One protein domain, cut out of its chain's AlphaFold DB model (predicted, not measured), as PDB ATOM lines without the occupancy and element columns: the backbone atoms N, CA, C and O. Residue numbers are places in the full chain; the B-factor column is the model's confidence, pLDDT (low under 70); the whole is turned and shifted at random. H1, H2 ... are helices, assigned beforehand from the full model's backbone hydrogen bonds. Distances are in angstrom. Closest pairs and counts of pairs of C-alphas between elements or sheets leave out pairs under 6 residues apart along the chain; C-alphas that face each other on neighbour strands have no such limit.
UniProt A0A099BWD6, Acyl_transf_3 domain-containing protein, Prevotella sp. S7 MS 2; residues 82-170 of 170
ATOM      1  N   SER A  82       3.199 -20.112  21.538       89.38
ATOM      2  CA  SER A  82       3.351 -19.121  20.483       89.38
ATOM      3  C   SER A  82       4.584 -19.466  19.667       89.38
ATOM      4  O   SER A  82       5.590 -19.912  20.218       89.38
ATOM      5  N   TYR A  83       4.547 -19.200  18.364       88.25
ATOM      6  CA  TYR A  83       5.708 -19.417  17.497       88.25
ATOM      7  C   TYR A  83       6.934 -18.629  17.971       88.25
ATOM      8  O   TYR A  83       8.056 -19.122  17.915       88.25
ATOM      9  N   ARG A  84       6.724 -17.429  18.528       90.19
ATOM     10  CA  ARG A  84       7.802 -16.626  19.114       90.19
ATOM     11  C   ARG A  84       8.395 -17.280  20.363       90.19
ATOM     12  O   ARG A  84       9.607 -17.241  20.540       90.19
ATOM     13  N   GLY A  85       7.567 -17.849  21.240       87.75
ATOM     14  CA  GLY A  85       8.045 -18.559  22.428       87.75
ATOM     15  C   GLY A  85       8.776 -19.853  22.074       87.75
ATOM     16  O   GLY A  85       9.852 -20.097  22.611       87.75
ATOM     17  N   LEU A  86       8.256 -20.606  21.102       89.69
ATOM     18  CA  LEU A  86       8.912 -21.785  20.538       89.69
ATOM     19  C   LEU A  86      10.285 -21.439  19.947       89.69
ATOM     20  O   LEU A  86      11.280 -22.069  20.288       89.69
ATOM     21  N   GLY A  87      10.354 -20.391  19.121       91.38
ATOM     22  CA  GLY A  87      11.612 -19.921  18.542       91.38
ATOM     23  C   GLY A  87      12.626 -19.492  19.604       91.38
ATOM     24  O   GLY A  87      13.799 -19.825  19.488       91.38
ATOM     25  N   LYS A  88      12.184 -18.824  20.679       90.94
ATOM     26  CA  LYS A  88      13.056 -18.479  21.817       90.94
ATOM     27  C   LYS A  88      13.594 -19.715  22.534       90.94
ATOM     28  O   LYS A  88      14.776 -19.736  22.859       90.94
ATOM     29  N   LEU A  89      12.748 -20.718  22.768       88.81
ATOM     30  CA  LEU A  89      13.145 -21.971  23.411       88.81
ATOM     31  C   LEU A  89      14.193 -22.712  22.572       88.81
ATOM     32  O   LEU A  89      15.255 -23.056  23.083       88.81
ATOM     33  N   LEU A  90      13.917 -22.899  21.279       91.44
ATOM     34  CA  LEU A  90      14.841 -23.556  20.355       91.44
ATOM     35  C   LEU A  90      16.143 -22.770  20.215       91.44
ATOM     36  O   LEU A  90      17.216 -23.363  20.242       91.44
ATOM     37  N   PHE A  91      16.064 -21.440  20.131       93.31
ATOM     38  CA  PHE A  91      17.250 -20.594  20.096       93.31
ATOM     39  C   PHE A  91      18.105 -20.777  21.347       93.31
ATOM     40  O   PHE A  91      19.290 -21.031  21.213       93.31
ATOM     41  N   GLN A  92      17.527 -20.692  22.550       91.25
ATOM     42  CA  GLN A  92      18.272 -20.887  23.800       91.25
ATOM     43  C   GLN A  92      18.929 -22.267  23.863       91.25
ATOM     44  O   GLN A  92      20.097 -22.376  24.234       91.25
ATOM     45  N   PHE A  93      18.186 -23.301  23.464       90.62
ATOM     46  CA  PHE A  93      18.672 -24.672  23.430       90.62
ATOM     47  C   PHE A  93      19.858 -24.834  22.474       90.62
ATOM     48  O   PHE A  93      20.945 -25.206  22.910       90.62
ATOM     49  N   PHE A  94      19.679 -24.495  21.193       92.06
ATOM     50  CA  PHE A  94      20.736 -24.633  20.192       92.06
ATOM     51  C   PHE A  94      21.909 -23.701  20.464       92.06
ATOM     52  O   PHE A  94      23.049 -24.123  20.320       92.06
ATOM     53  N   PHE A  95      21.655 -22.467  20.902       93.31
ATOM     54  CA  PHE A  95      22.710 -21.525  21.255       93.31
ATOM     55  C   PHE A  95      23.646 -22.125  22.303       93.31
ATOM     56  O   PHE A  95      24.855 -22.134  22.089       93.31
ATOM     57  N   LEU A  96      23.110 -22.674  23.396       89.38
ATOM     58  CA  LEU A  96      23.937 -23.264  24.446       89.38
ATOM     59  C   LEU A  96      24.681 -24.512  23.950       89.38
ATOM     60  O   LEU A  96      25.894 -24.610  24.121       89.38
ATOM     61  N   LEU A  97      23.972 -25.437  23.299       88.62
ATOM     62  CA  LEU A  97      24.535 -26.708  22.831       88.62
ATOM     63  C   LEU A  97      25.657 -26.510  21.810       88.62
ATOM     64  O   LEU A  97      26.731 -27.097  21.929       88.62
ATOM     65  N   TRP A  98      25.418 -25.651  20.821       90.62
ATOM     66  CA  TRP A  98      26.395 -25.360  19.780       90.62
ATOM     67  C   TRP A  98      27.553 -24.521  20.313       90.62
ATOM     68  O   TRP A  98      28.682 -24.746  19.893       90.62
ATOM     69  N   SER A  99      27.315 -23.618  21.272       91.81
ATOM     70  CA  SER A  99      28.404 -22.882  21.929       91.81
ATOM     71  C   SER A  99      29.335 -23.825  22.687       91.81
ATOM     72  O   SER A  99      30.548 -23.740  22.513       91.81
ATOM     73  N   ILE A 100      28.786 -24.763  23.468       88.75
ATOM     74  CA  ILE A 100      29.583 -25.778  24.175       88.75
ATOM     75  C   ILE A 100      30.360 -26.637  23.173       88.75
ATOM     76  O   ILE A 100      31.552 -26.863  23.359       88.75
ATOM     77  N   TYR A 101      29.715 -27.071  22.086       88.50
ATOM     78  CA  TYR A 101      30.372 -27.863  21.048       88.50
ATOM     79  C   TYR A 101      31.530 -27.111  20.373       88.50
ATOM     80  O   TYR A 101      32.616 -27.665  20.231       88.50
ATOM     81  N   ILE A 102      31.331 -25.841  20.005       90.69
ATOM     82  CA  ILE A 102      32.384 -25.005  19.412       90.69
ATOM     83  C   ILE A 102      33.548 -24.839  20.392       90.69
ATOM     84  O   ILE A 102      34.697 -25.019  19.997       90.69
ATOM     85  N   VAL A 103      33.270 -24.544  21.666       93.25
ATOM     86  CA  VAL A 103      34.313 -24.434  22.697       93.25
ATOM     87  C   VAL A 103      35.078 -25.751  22.844       93.25
ATOM     88  O   VAL A 103      36.304 -25.729  22.868       93.25
ATOM     89  N   ALA A 104      34.393 -26.897  22.855       90.81
ATOM     90  CA  ALA A 104      35.039 -28.207  22.930       90.81
ATOM     91  C   ALA A 104      35.968 -28.479  21.730       90.81
ATOM     92  O   ALA A 104      37.054 -29.025  21.916       90.81
ATOM     93  N   ILE A 105      35.588 -28.059  20.514       91.75
ATOM     94  CA  ILE A 105      36.474 -28.136  19.338       91.75
ATOM     95  C   ILE A 105      37.699 -27.237  19.526       91.75
ATOM     96  O   ILE A 105      38.821 -27.671  19.280       91.75
ATOM     97  N   LEU A 106      37.499 -25.990  19.966       93.75
ATOM     98  CA  LEU A 106      38.588 -25.027  20.161       93.75
ATOM     99  C   LEU A 106      39.575 -25.469  21.250       93.75
ATOM    100  O   LEU A 106      40.765 -25.186  21.141       93.75
ATOM    101  N   CYS A 107      39.097 -26.183  22.271       95.00
ATOM    102  CA  CYS A 107      39.928 -26.778  23.316       95.00
ATOM    103  C   CYS A 107      40.603 -28.097  22.895       95.00
ATOM    104  O   CYS A 107      41.431 -28.604  23.642       95.00
ATOM    105  N   GLY A 108      40.279 -28.651  21.720       92.38
ATOM    106  CA  GLY A 108      40.827 -29.925  21.246       92.38
ATOM    107  C   GLY A 108      40.199 -31.172  21.882       92.38
ATOM    108  O   GLY A 108      40.682 -32.274  21.644       92.38
ATOM    109  N   GLU A 109      39.114 -31.016  22.645       88.38
ATOM    110  CA  GLU A 109      38.393 -32.113  23.315       88.38
ATOM    111  C   GLU A 109      37.561 -32.951  22.334       88.38
ATOM    112  O   GLU A 109      37.218 -34.105  22.587       88.38
ATOM    113  N   THR A 110      37.190 -32.369  21.191       87.06
ATOM    114  CA  THR A 110      36.421 -33.066  20.162       87.06
ATOM    115  C   THR A 110      36.740 -32.554  18.762       87.06
ATOM    116  O   THR A 110      37.355 -31.505  18.579       87.06
ATOM    117  N   THR A 111      36.310 -33.304  17.752       87.19
ATOM    118  CA  THR A 111      36.489 -32.961  16.337       87.19
ATOM    119  C   THR A 111      35.146 -32.845  15.639       87.19
ATOM    120  O   THR A 111      34.116 -33.319  16.125       87.19
ATOM    121  N   PHE A 112      35.150 -32.214  14.466       86.19
ATOM    122  CA  PHE A 112      33.948 -32.102  13.660       86.19
ATOM    123  C   PHE A 112      33.523 -33.480  13.131       86.19
ATOM    124  O   PHE A 112      34.148 -34.027  12.224       86.19
ATOM    125  N   ASN A 113      32.453 -34.042  13.698       83.88
ATOM    126  CA  ASN A 113      31.949 -35.369  13.347       83.88
ATOM    127  C   ASN A 113      30.421 -35.343  13.178       83.88
ATOM    128  O   ASN A 113      29.696 -34.753  13.982       83.88
ATOM    129  N   SER A 114      29.918 -36.029  12.147       81.69
ATOM    130  CA  SER A 114      28.486 -36.179  11.863       81.69
ATOM    131  C   SER A 114      27.698 -36.778  13.034       81.69
ATOM    132  O   SER A 114      26.543 -36.409  13.248       81.69
ATOM    133  N   GLN A 115      28.318 -37.646  13.835       81.44
ATOM    134  CA  GLN A 115      27.722 -38.192  15.050       81.44
ATOM    135  C   GLN A 115      27.510 -37.110  16.115       81.44
ATOM    136  O   GLN A 115      26.436 -37.042  16.707       81.44
ATOM    137  N   VAL A 116      28.489 -36.228  16.322       79.00
ATOM    138  CA  VAL A 116      28.391 -35.151  17.318       79.00
ATOM    139  C   VAL A 116      27.373 -34.099  16.887       79.00
ATOM    140  O   VAL A 116      26.600 -33.622  17.711       79.00
ATOM    141  N   ILE A 117      27.269 -33.829  15.582       81.75
ATOM    142  CA  ILE A 117      26.214 -32.971  15.021       81.75
ATOM    143  C   ILE A 117      24.823 -33.570  15.269       81.75
ATOM    144  O   ILE A 117      23.884 -32.853  15.599       81.75
ATOM    145  N   ARG A 118      24.661 -34.894  15.144       80.81
ATOM    146  CA  ARG A 118      23.387 -35.555  15.477       80.81
ATOM    147  C   ARG A 118      23.057 -35.434  16.964       80.81
ATOM    148  O   ARG A 118      21.900 -35.201  17.303       80.81
ATOM    149  N   ILE A 119      24.056 -35.550  17.838       79.62
ATOM    150  CA  ILE A 119      23.885 -35.354  19.285       79.62
ATOM    151  C   ILE A 119      23.496 -33.897  19.581       79.62
ATOM    152  O   ILE A 119      22.554 -33.656  20.335       79.62
ATOM    153  N   SER A 120      24.129 -32.924  18.920       79.12
ATOM    154  CA  SER A 120      23.853 -31.493  19.108       79.12
ATOM    155  C   SER A 120      22.499 -31.028  18.551       79.12
ATOM    156  O   SER A 120      22.079 -29.899  18.811       79.12
ATOM    157  N   MET A 121      21.781 -31.895  17.827       80.81
ATOM    158  CA  MET A 121      20.371 -31.689  17.473       80.81
ATOM    159  C   MET A 121      19.415 -31.940  18.643       80.81
ATOM    160  O   MET A 121      18.224 -31.651  18.525       80.81
ATOM    161  N   GLY A 122      19.895 -32.484  19.763       75.25
ATOM    162  CA  GLY A 122      19.048 -32.796  20.912       75.25
ATOM    163  C   GLY A 122      18.200 -34.052  20.753       75.25
ATOM    164  O   GLY A 122      17.362 -34.329  21.601       75.25
ATOM    165  N   LEU A 123      18.380 -34.806  19.667       75.94
ATOM    166  CA  LEU A 123      17.551 -35.967  19.320       75.94
ATOM    167  C   LEU A 123      17.998 -37.258  20.028       75.94
ATOM    168  O   LEU A 123      17.656 -38.358  19.601       75.94
ATOM    169  N   THR A 124      18.791 -37.135  21.090       78.00
ATOM    170  CA  THR A 124      19.282 -38.254  21.895       78.00
ATOM    171  C   THR A 124      18.546 -38.321  23.228       78.00
ATOM    172  O   THR A 124      17.949 -37.343  23.679       78.00
ATOM    173  N   GLN A 125      18.615 -39.483  23.885       75.75
ATOM    174  CA  GLN A 125      18.014 -39.689  25.209       75.75
ATOM    175  C   GLN A 125      18.575 -38.723  26.268       75.75
ATOM    176  O   GLN A 125      17.874 -38.374  27.212       75.75
ATOM    177  N   GLU A 126      19.787 -38.202  26.064       75.12
ATOM    178  CA  GLU A 126      20.426 -37.223  26.954       75.12
ATOM    179  C   GLU A 126      19.636 -35.919  27.102       75.12
ATOM    180  O   GLU A 126      19.701 -35.248  28.131       75.12
ATOM    181  N   TYR A 127      18.839 -35.572  26.091       81.81
ATOM    182  CA  TYR A 127      18.032 -34.354  26.067       81.81
ATOM    183  C   TYR A 127      16.532 -34.654  26.165       81.81
ATOM    184  O   TYR A 127      15.707 -33.839  25.732       81.81
ATOM    185  N   TRP A 128      16.164 -35.794  26.767       84.94
ATOM    186  CA  TRP A 128      14.771 -36.229  26.941       84.94
ATOM    187  C   TRP A 128      13.879 -35.122  27.517       84.94
ATOM    188  O   TRP A 128      12.747 -34.942  27.069       84.94
ATOM    189  N   PHE A 129      14.401 -34.336  28.465       86.25
ATOM    190  CA  PHE A 129      13.647 -33.263  29.102       86.25
ATOM    191  C   PHE A 129      13.271 -32.162  28.107       86.25
ATOM    192  O   PHE A 129      12.135 -31.697  28.110       86.25
ATOM    193  N   VAL A 130      14.194 -31.762  27.227       87.19
ATOM    194  CA  VAL A 130      13.940 -30.715  26.227       87.19
ATOM    195  C   VAL A 130      12.867 -31.176  25.252       87.19
ATOM    196  O   VAL A 130      11.927 -30.430  24.986       87.19
ATOM    197  N   MET A 131      12.961 -32.417  24.775       87.94
ATOM    198  CA  MET A 131      11.977 -32.984  23.850       87.94
ATOM    199  C   MET A 131      10.608 -33.181  24.514       87.94
ATOM    200  O   MET A 131       9.583 -32.830  23.927       87.94
ATOM    201  N   GLY A 132      10.576 -33.645  25.765       89.81
ATOM    202  CA  GLY A 132       9.347 -33.745  26.553       89.81
ATOM    203  C   GLY A 132       8.704 -32.378  26.809       89.81
ATOM    204  O   GLY A 132       7.500 -32.205  26.608       89.81
ATOM    205  N   TYR A 133       9.505 -31.375  27.178       89.94
ATOM    206  CA  TYR A 133       9.036 -30.007  27.398       89.94
ATOM    207  C   TYR A 133       8.541 -29.356  26.102       89.94
ATOM    208  O   TYR A 133       7.534 -28.648  26.115       89.94
ATOM    209  N   LEU A 134       9.199 -29.624  24.973       90.19
ATOM    210  CA  LEU A 134       8.764 -29.188  23.648       90.19
ATOM    211  C   LEU A 134       7.406 -29.799  23.281       90.19
ATOM    212  O   LEU A 134       6.506 -29.077  22.850       90.19
ATOM    213  N   GLY A 135       7.233 -31.103  23.512       90.69
ATOM    214  CA  GLY A 135       5.953 -31.788  23.340       90.69
ATOM    215  C   GLY A 135       4.854 -31.171  24.209       90.69
ATOM    216  O   GLY A 135       3.782 -30.835  23.706       90.69
ATOM    217  N   LEU A 136       5.143 -30.919  25.490       90.75
ATOM    218  CA  LEU A 136       4.212 -30.251  26.401       90.75
ATOM    219  C   LEU A 136       3.861 -28.832  25.926       90.75
ATOM    220  O   LEU A 136       2.694 -28.438  25.955       90.75
ATOM    221  N   TYR A 137       4.848 -28.076  25.439       90.50
ATOM    222  CA  TYR A 137       4.654 -26.737  24.885       90.50
ATOM    223  C   TYR A 137       3.716 -26.758  23.672       90.50
ATOM    224  O   TYR A 137       2.811 -25.929  23.577       90.50
ATOM    225  N   ILE A 138       3.882 -27.729  22.773       90.81
ATOM    226  CA  ILE A 138       3.015 -27.916  21.600       90.81
ATOM    227  C   ILE A 138       1.602 -28.340  22.016       90.81
ATOM    228  O   ILE A 138       0.631 -27.843  21.450       90.81
ATOM    229  N   LEU A 139       1.468 -29.212  23.021       92.06
ATOM    230  CA  LEU A 139       0.176 -29.691  23.535       92.06
ATOM    231  C   LEU A 139      -0.557 -28.671  24.409       92.06
ATOM    232  O   LEU A 139      -1.747 -28.822  24.682       92.06
ATOM    233  N   THR A 140       0.123 -27.611  24.829       91.88
ATOM    234  CA  THR A 140      -0.420 -26.595  25.730       91.88
ATOM    235  C   THR A 140      -1.774 -26.003  25.285       91.88
ATOM    236  O   THR A 140      -2.640 -25.853  26.146       91.88
ATOM    237  N   PRO A 141      -2.052 -25.708  23.994       90.62
ATOM    238  CA  PRO A 141      -3.376 -25.250  23.560       90.62
ATOM    239  C   PRO A 141      -4.489 -26.263  23.851       90.62
ATOM    240  O   PRO A 141      -5.575 -25.874  24.270       90.62
ATOM    241  N   VAL A 142      -4.208 -27.556  23.667       92.62
ATOM    242  CA  VAL A 142      -5.156 -28.644  23.944       92.62
ATOM    243  C   VAL A 142      -5.376 -28.775  25.448       92.62
ATOM    244  O   VAL A 142      -6.520 -28.838  25.895       92.62
ATOM    245  N   LEU A 143      -4.295 -28.755  26.233       91.62
ATOM    246  CA  LEU A 143      -4.355 -28.849  27.694       91.62
ATOM    247  C   LEU A 143      -5.132 -27.680  28.308       91.62
ATOM    248  O   LEU A 143      -6.015 -27.899  29.137       91.62
ATOM    249  N   ASN A 144      -4.866 -26.453  27.857       91.31
ATOM    250  CA  ASN A 144      -5.582 -25.266  28.321       91.31
ATOM    251  C   ASN A 144      -7.073 -25.341  27.954       91.31
ATOM    252  O   ASN A 144      -7.924 -25.140  28.817       91.31
ATOM    253  N   ALA A 145      -7.400 -25.709  26.710       92.19
ATOM    254  CA  ALA A 145      -8.789 -25.845  26.271       92.19
ATOM    255  C   ALA A 145      -9.550 -26.951  27.022       92.19
ATOM    256  O   ALA A 145     -10.753 -26.824  27.247       92.19
ATOM    257  N   PHE A 146      -8.869 -28.035  27.404       92.50
ATOM    258  CA  PHE A 146      -9.447 -29.091  28.230       92.50
ATOM    259  C   PHE A 146      -9.797 -28.560  29.622       92.50
ATOM    260  O   PHE A 146     -10.957 -28.643  30.020       92.50
ATOM    261  N   VAL A 147      -8.829 -27.955  30.322       90.88
ATOM    262  CA  VAL A 147      -9.004 -27.430  31.689       90.88
ATOM    263  C   VAL A 147     -10.104 -26.367  31.762       90.88
ATOM    264  O   VAL A 147     -10.856 -26.340  32.731       90.88
ATOM    265  N   GLU A 148     -10.235 -25.522  30.738       90.38
ATOM    266  CA  GLU A 148     -11.274 -24.485  30.682       90.38
ATOM    267  C   GLU A 148     -12.694 -25.045  30.476       90.38
ATOM    268  O   GLU A 148     -13.667 -24.402  30.871       90.38
ATOM    269  N   LYS A 149     -12.836 -26.223  29.853       94.19
ATOM    270  CA  LYS A 149     -14.144 -26.795  29.484       94.19
ATOM    271  C   LYS A 149     -14.674 -27.830  30.469       94.19
ATOM    272  O   LYS A 149     -15.891 -27.982  30.587       94.19
ATOM    273  N   VAL A 150     -13.797 -28.590  31.118       95.69
ATOM    274  CA  VAL A 150     -14.223 -29.696  31.984       95.69
ATOM    275  C   VAL A 150     -14.662 -29.213  33.357       95.69
ATOM    276  O   VAL A 150     -14.082 -28.303  33.946       95.69
ATOM    277  N   ASN A 151     -15.677 -29.870  33.915       96.06
ATOM    278  CA  ASN A 151     -16.058 -29.622  35.302       96.06
ATOM    279  C   ASN A 151     -15.118 -30.352  36.281       96.06
ATOM    280  O   ASN A 151     -14.391 -31.282  35.923       96.06
ATOM    281  N   LYS A 152     -15.175 -29.960  37.560       95.00
ATOM    282  CA  LYS A 152     -14.320 -30.515  38.623       95.00
ATOM    283  C   LYS A 152     -14.385 -32.045  38.712       95.00
ATOM    284  O   LYS A 152     -13.352 -32.679  38.893       95.00
ATOM    285  N   ARG A 153     -15.576 -32.639  38.565       96.31
ATOM    286  CA  ARG A 153     -15.766 -34.095  38.669       96.31
ATOM    287  C   ARG A 153     -15.085 -34.829  37.515       96.31
ATOM    288  O   ARG A 153     -14.393 -35.811  37.753       96.31
ATOM    289  N   GLN A 154     -15.244 -34.337  36.286       96.19
ATOM    290  CA  GLN A 154     -14.582 -34.898  35.105       96.19
ATOM    291  C   GLN A 154     -13.061 -34.781  35.209       96.19
ATOM    292  O   GLN A 154     -12.356 -35.747  34.933       96.19
ATOM    293  N   PHE A 155     -12.560 -33.631  35.666       95.25
ATOM    294  CA  PHE A 155     -11.128 -33.429  35.867       95.25
ATOM    295  C   PHE A 155     -10.553 -34.384  36.923       95.25
ATOM    296  O   PHE A 155      -9.521 -35.009  36.701       95.25
ATOM    297  N   GLN A 156     -11.251 -34.562  38.050       96.38
ATOM    298  CA  GLN A 156     -10.864 -35.525  39.087       96.38
ATOM    299  C   GLN A 156     -10.857 -36.963  38.564       96.38
ATOM    300  O   GLN A 156      -9.895 -37.685  38.809       96.38
ATOM    301  N   MET A 157     -11.894 -37.374  37.827       97.44
ATOM    302  CA  MET A 157     -11.943 -38.704  37.215       97.44
ATOM    303  C   MET A 157     -10.782 -38.914  36.240       97.44
ATOM    304  O   MET A 157     -10.124 -39.945  36.314       97.44
ATOM    305  N   PHE A 158     -10.489 -37.926  35.389       95.94
ATOM    306  CA  PHE A 158      -9.346 -37.975  34.480       95.94
ATOM    307  C   PHE A 158      -8.029 -38.190  35.235       95.94
ATOM    308  O   PHE A 158      -7.284 -39.101  34.889       95.94
ATOM    309  N   LEU A 159      -7.764 -37.410  36.290       95.19
ATOM    310  CA  LEU A 159      -6.543 -37.557  37.088       95.19
ATOM    311  C   LEU A 159      -6.458 -38.927  37.765       95.19
ATOM    312  O   LEU A 159      -5.410 -39.561  37.715       95.19
ATOM    313  N   ILE A 160      -7.551 -39.401  38.370       96.94
ATOM    314  CA  ILE A 160      -7.588 -40.717  39.021       96.94
ATOM    315  C   ILE A 160      -7.285 -41.817  38.002       96.94
ATOM    316  O   ILE A 160      -6.404 -42.638  38.237       96.94
ATOM    317  N   THR A 161      -7.965 -41.818  36.852       96.12
ATOM    318  CA  THR A 161      -7.726 -42.808  35.796       96.12
ATOM    319  C   THR A 161      -6.303 -42.720  35.251       96.12
ATOM    320  O   THR A 161      -5.664 -43.754  35.076       96.12
ATOM    321  N   PHE A 162      -5.786 -41.509  35.031       94.31
ATOM    322  CA  PHE A 162      -4.417 -41.287  34.569       94.31
ATOM    323  C   PHE A 162      -3.388 -41.863  35.549       94.31
ATOM    324  O   PHE A 162      -2.520 -42.624  35.134       94.31
ATOM    325  N   TYR A 163      -3.507 -41.562  36.845       94.06
ATOM    326  CA  TYR A 163      -2.569 -42.070  37.847       94.06
ATOM    327  C   TYR A 163      -2.713 -43.575  38.086       94.06
ATOM    328  O   TYR A 163      -1.699 -44.239  38.260       94.06
ATOM    329  N   ILE A 164      -3.926 -44.143  38.032       96.25
ATOM    330  CA  ILE A 164      -4.111 -45.606  38.083       96.25
ATOM    331  C   ILE A 164      -3.400 -46.270  36.903       96.25
ATOM    332  O   ILE A 164      -2.659 -47.231  37.091       96.25
ATOM    333  N   TYR A 165      -3.601 -45.743  35.692       95.31
ATOM    334  CA  TYR A 165      -2.942 -46.257  34.498       95.31
ATOM    335  C   TYR A 165      -1.419 -46.125  34.597       95.31
ATOM    336  O   TYR A 165      -0.706 -47.083  34.311       95.31
ATOM    337  N   GLN A 166      -0.911 -44.980  35.055       91.69
ATOM    338  CA  GLN A 166       0.521 -44.775  35.262       91.69
ATOM    339  C   GLN A 166       1.092 -45.773  36.277       91.69
ATOM    340  O   GLN A 166       2.086 -46.417  35.975       91.69
ATOM    341  N   CYS A 167       0.454 -45.946  37.439       91.69
ATOM    342  CA  CYS A 167       0.902 -46.888  38.469       91.69
ATOM    343  C   CYS A 167       0.902 -48.346  37.997       91.69
ATOM    344  O   CYS A 167       1.686 -49.131  38.504       91.69
ATOM    345  N   TYR A 168       0.031 -48.714  37.054       90.38
ATOM    346  CA  TYR A 168       0.036 -50.050  36.456       90.38
ATOM    347  C   TYR A 168       1.208 -50.271  35.481       90.38
ATOM    348  O   TYR A 168       1.643 -51.404  35.306       90.38
ATOM    349  N   ASN A 169       1.692 -49.209  34.827       79.50
ATOM    350  CA  ASN A 169       2.774 -49.281  33.836       79.50
ATOM    351  C   ASN A 169       4.166 -48.939  34.406       79.50
ATOM    352  O   ASN A 169       5.146 -49.036  33.668       79.50
ATOM    353  N   CYS A 170       4.250 -48.497  35.663       66.56
ATOM    354  CA  CYS A 170       5.504 -48.327  36.403       66.56
ATOM    355  C   CYS A 170       5.930 -49.650  37.041       66.56
ATOM    356  O   CYS A 170       7.152 -49.908  37.050       66.56
TER     357      CYS A 170
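AT A GLANCE: This is residues 82 to 170 of the 170 residues of the protein "Acyl_transf_3 domain-containing protein" of Prevotella sp. S7 MS 2 (UniProt A0A099BWD6). This is a flat, open zigzag: short H2 packs on long H1, H3 runs back past H1 with a kink near residue 139, and H4 folds back from H3's far end. The printed part, 89 residues with four named helices and no named strand, is all helix. It is extended, radius of gyration of the C-alphas 19.2 A, spanning 59 by 34 by 17 A.

HOW THE PARTS SIT: H1, residues 83 to 106, touches H2, residues 114 to 120, with residues 94 to 101 alone; the closest C-alphas, of Leu 97 and Ser 120, are 6.1 A apart. H3, residues 125 to 149, is close to H1 but not clearly touching, C-alphas 86 and 137 closest at 7.8 A, at a shallow tilt of 7 degrees, opposite ways. H4, residues 152 to 169, is apart from H1. Every O i to N i+4 pair is within hydrogen-bond range in H1, H2 and H4, and 17 of 21 in H3.

IN THESE COORDINATES: H1 runs 33.5 A from C-alpha 83 at (5.708, -19.417, 17.497), H3 34.9 A, and H4 25.8 A to C-alpha 169 at (2.774, -49.281, 33.836).

THE WHOLE: The printed part has no cut; residue 170 is under pLDDT 70.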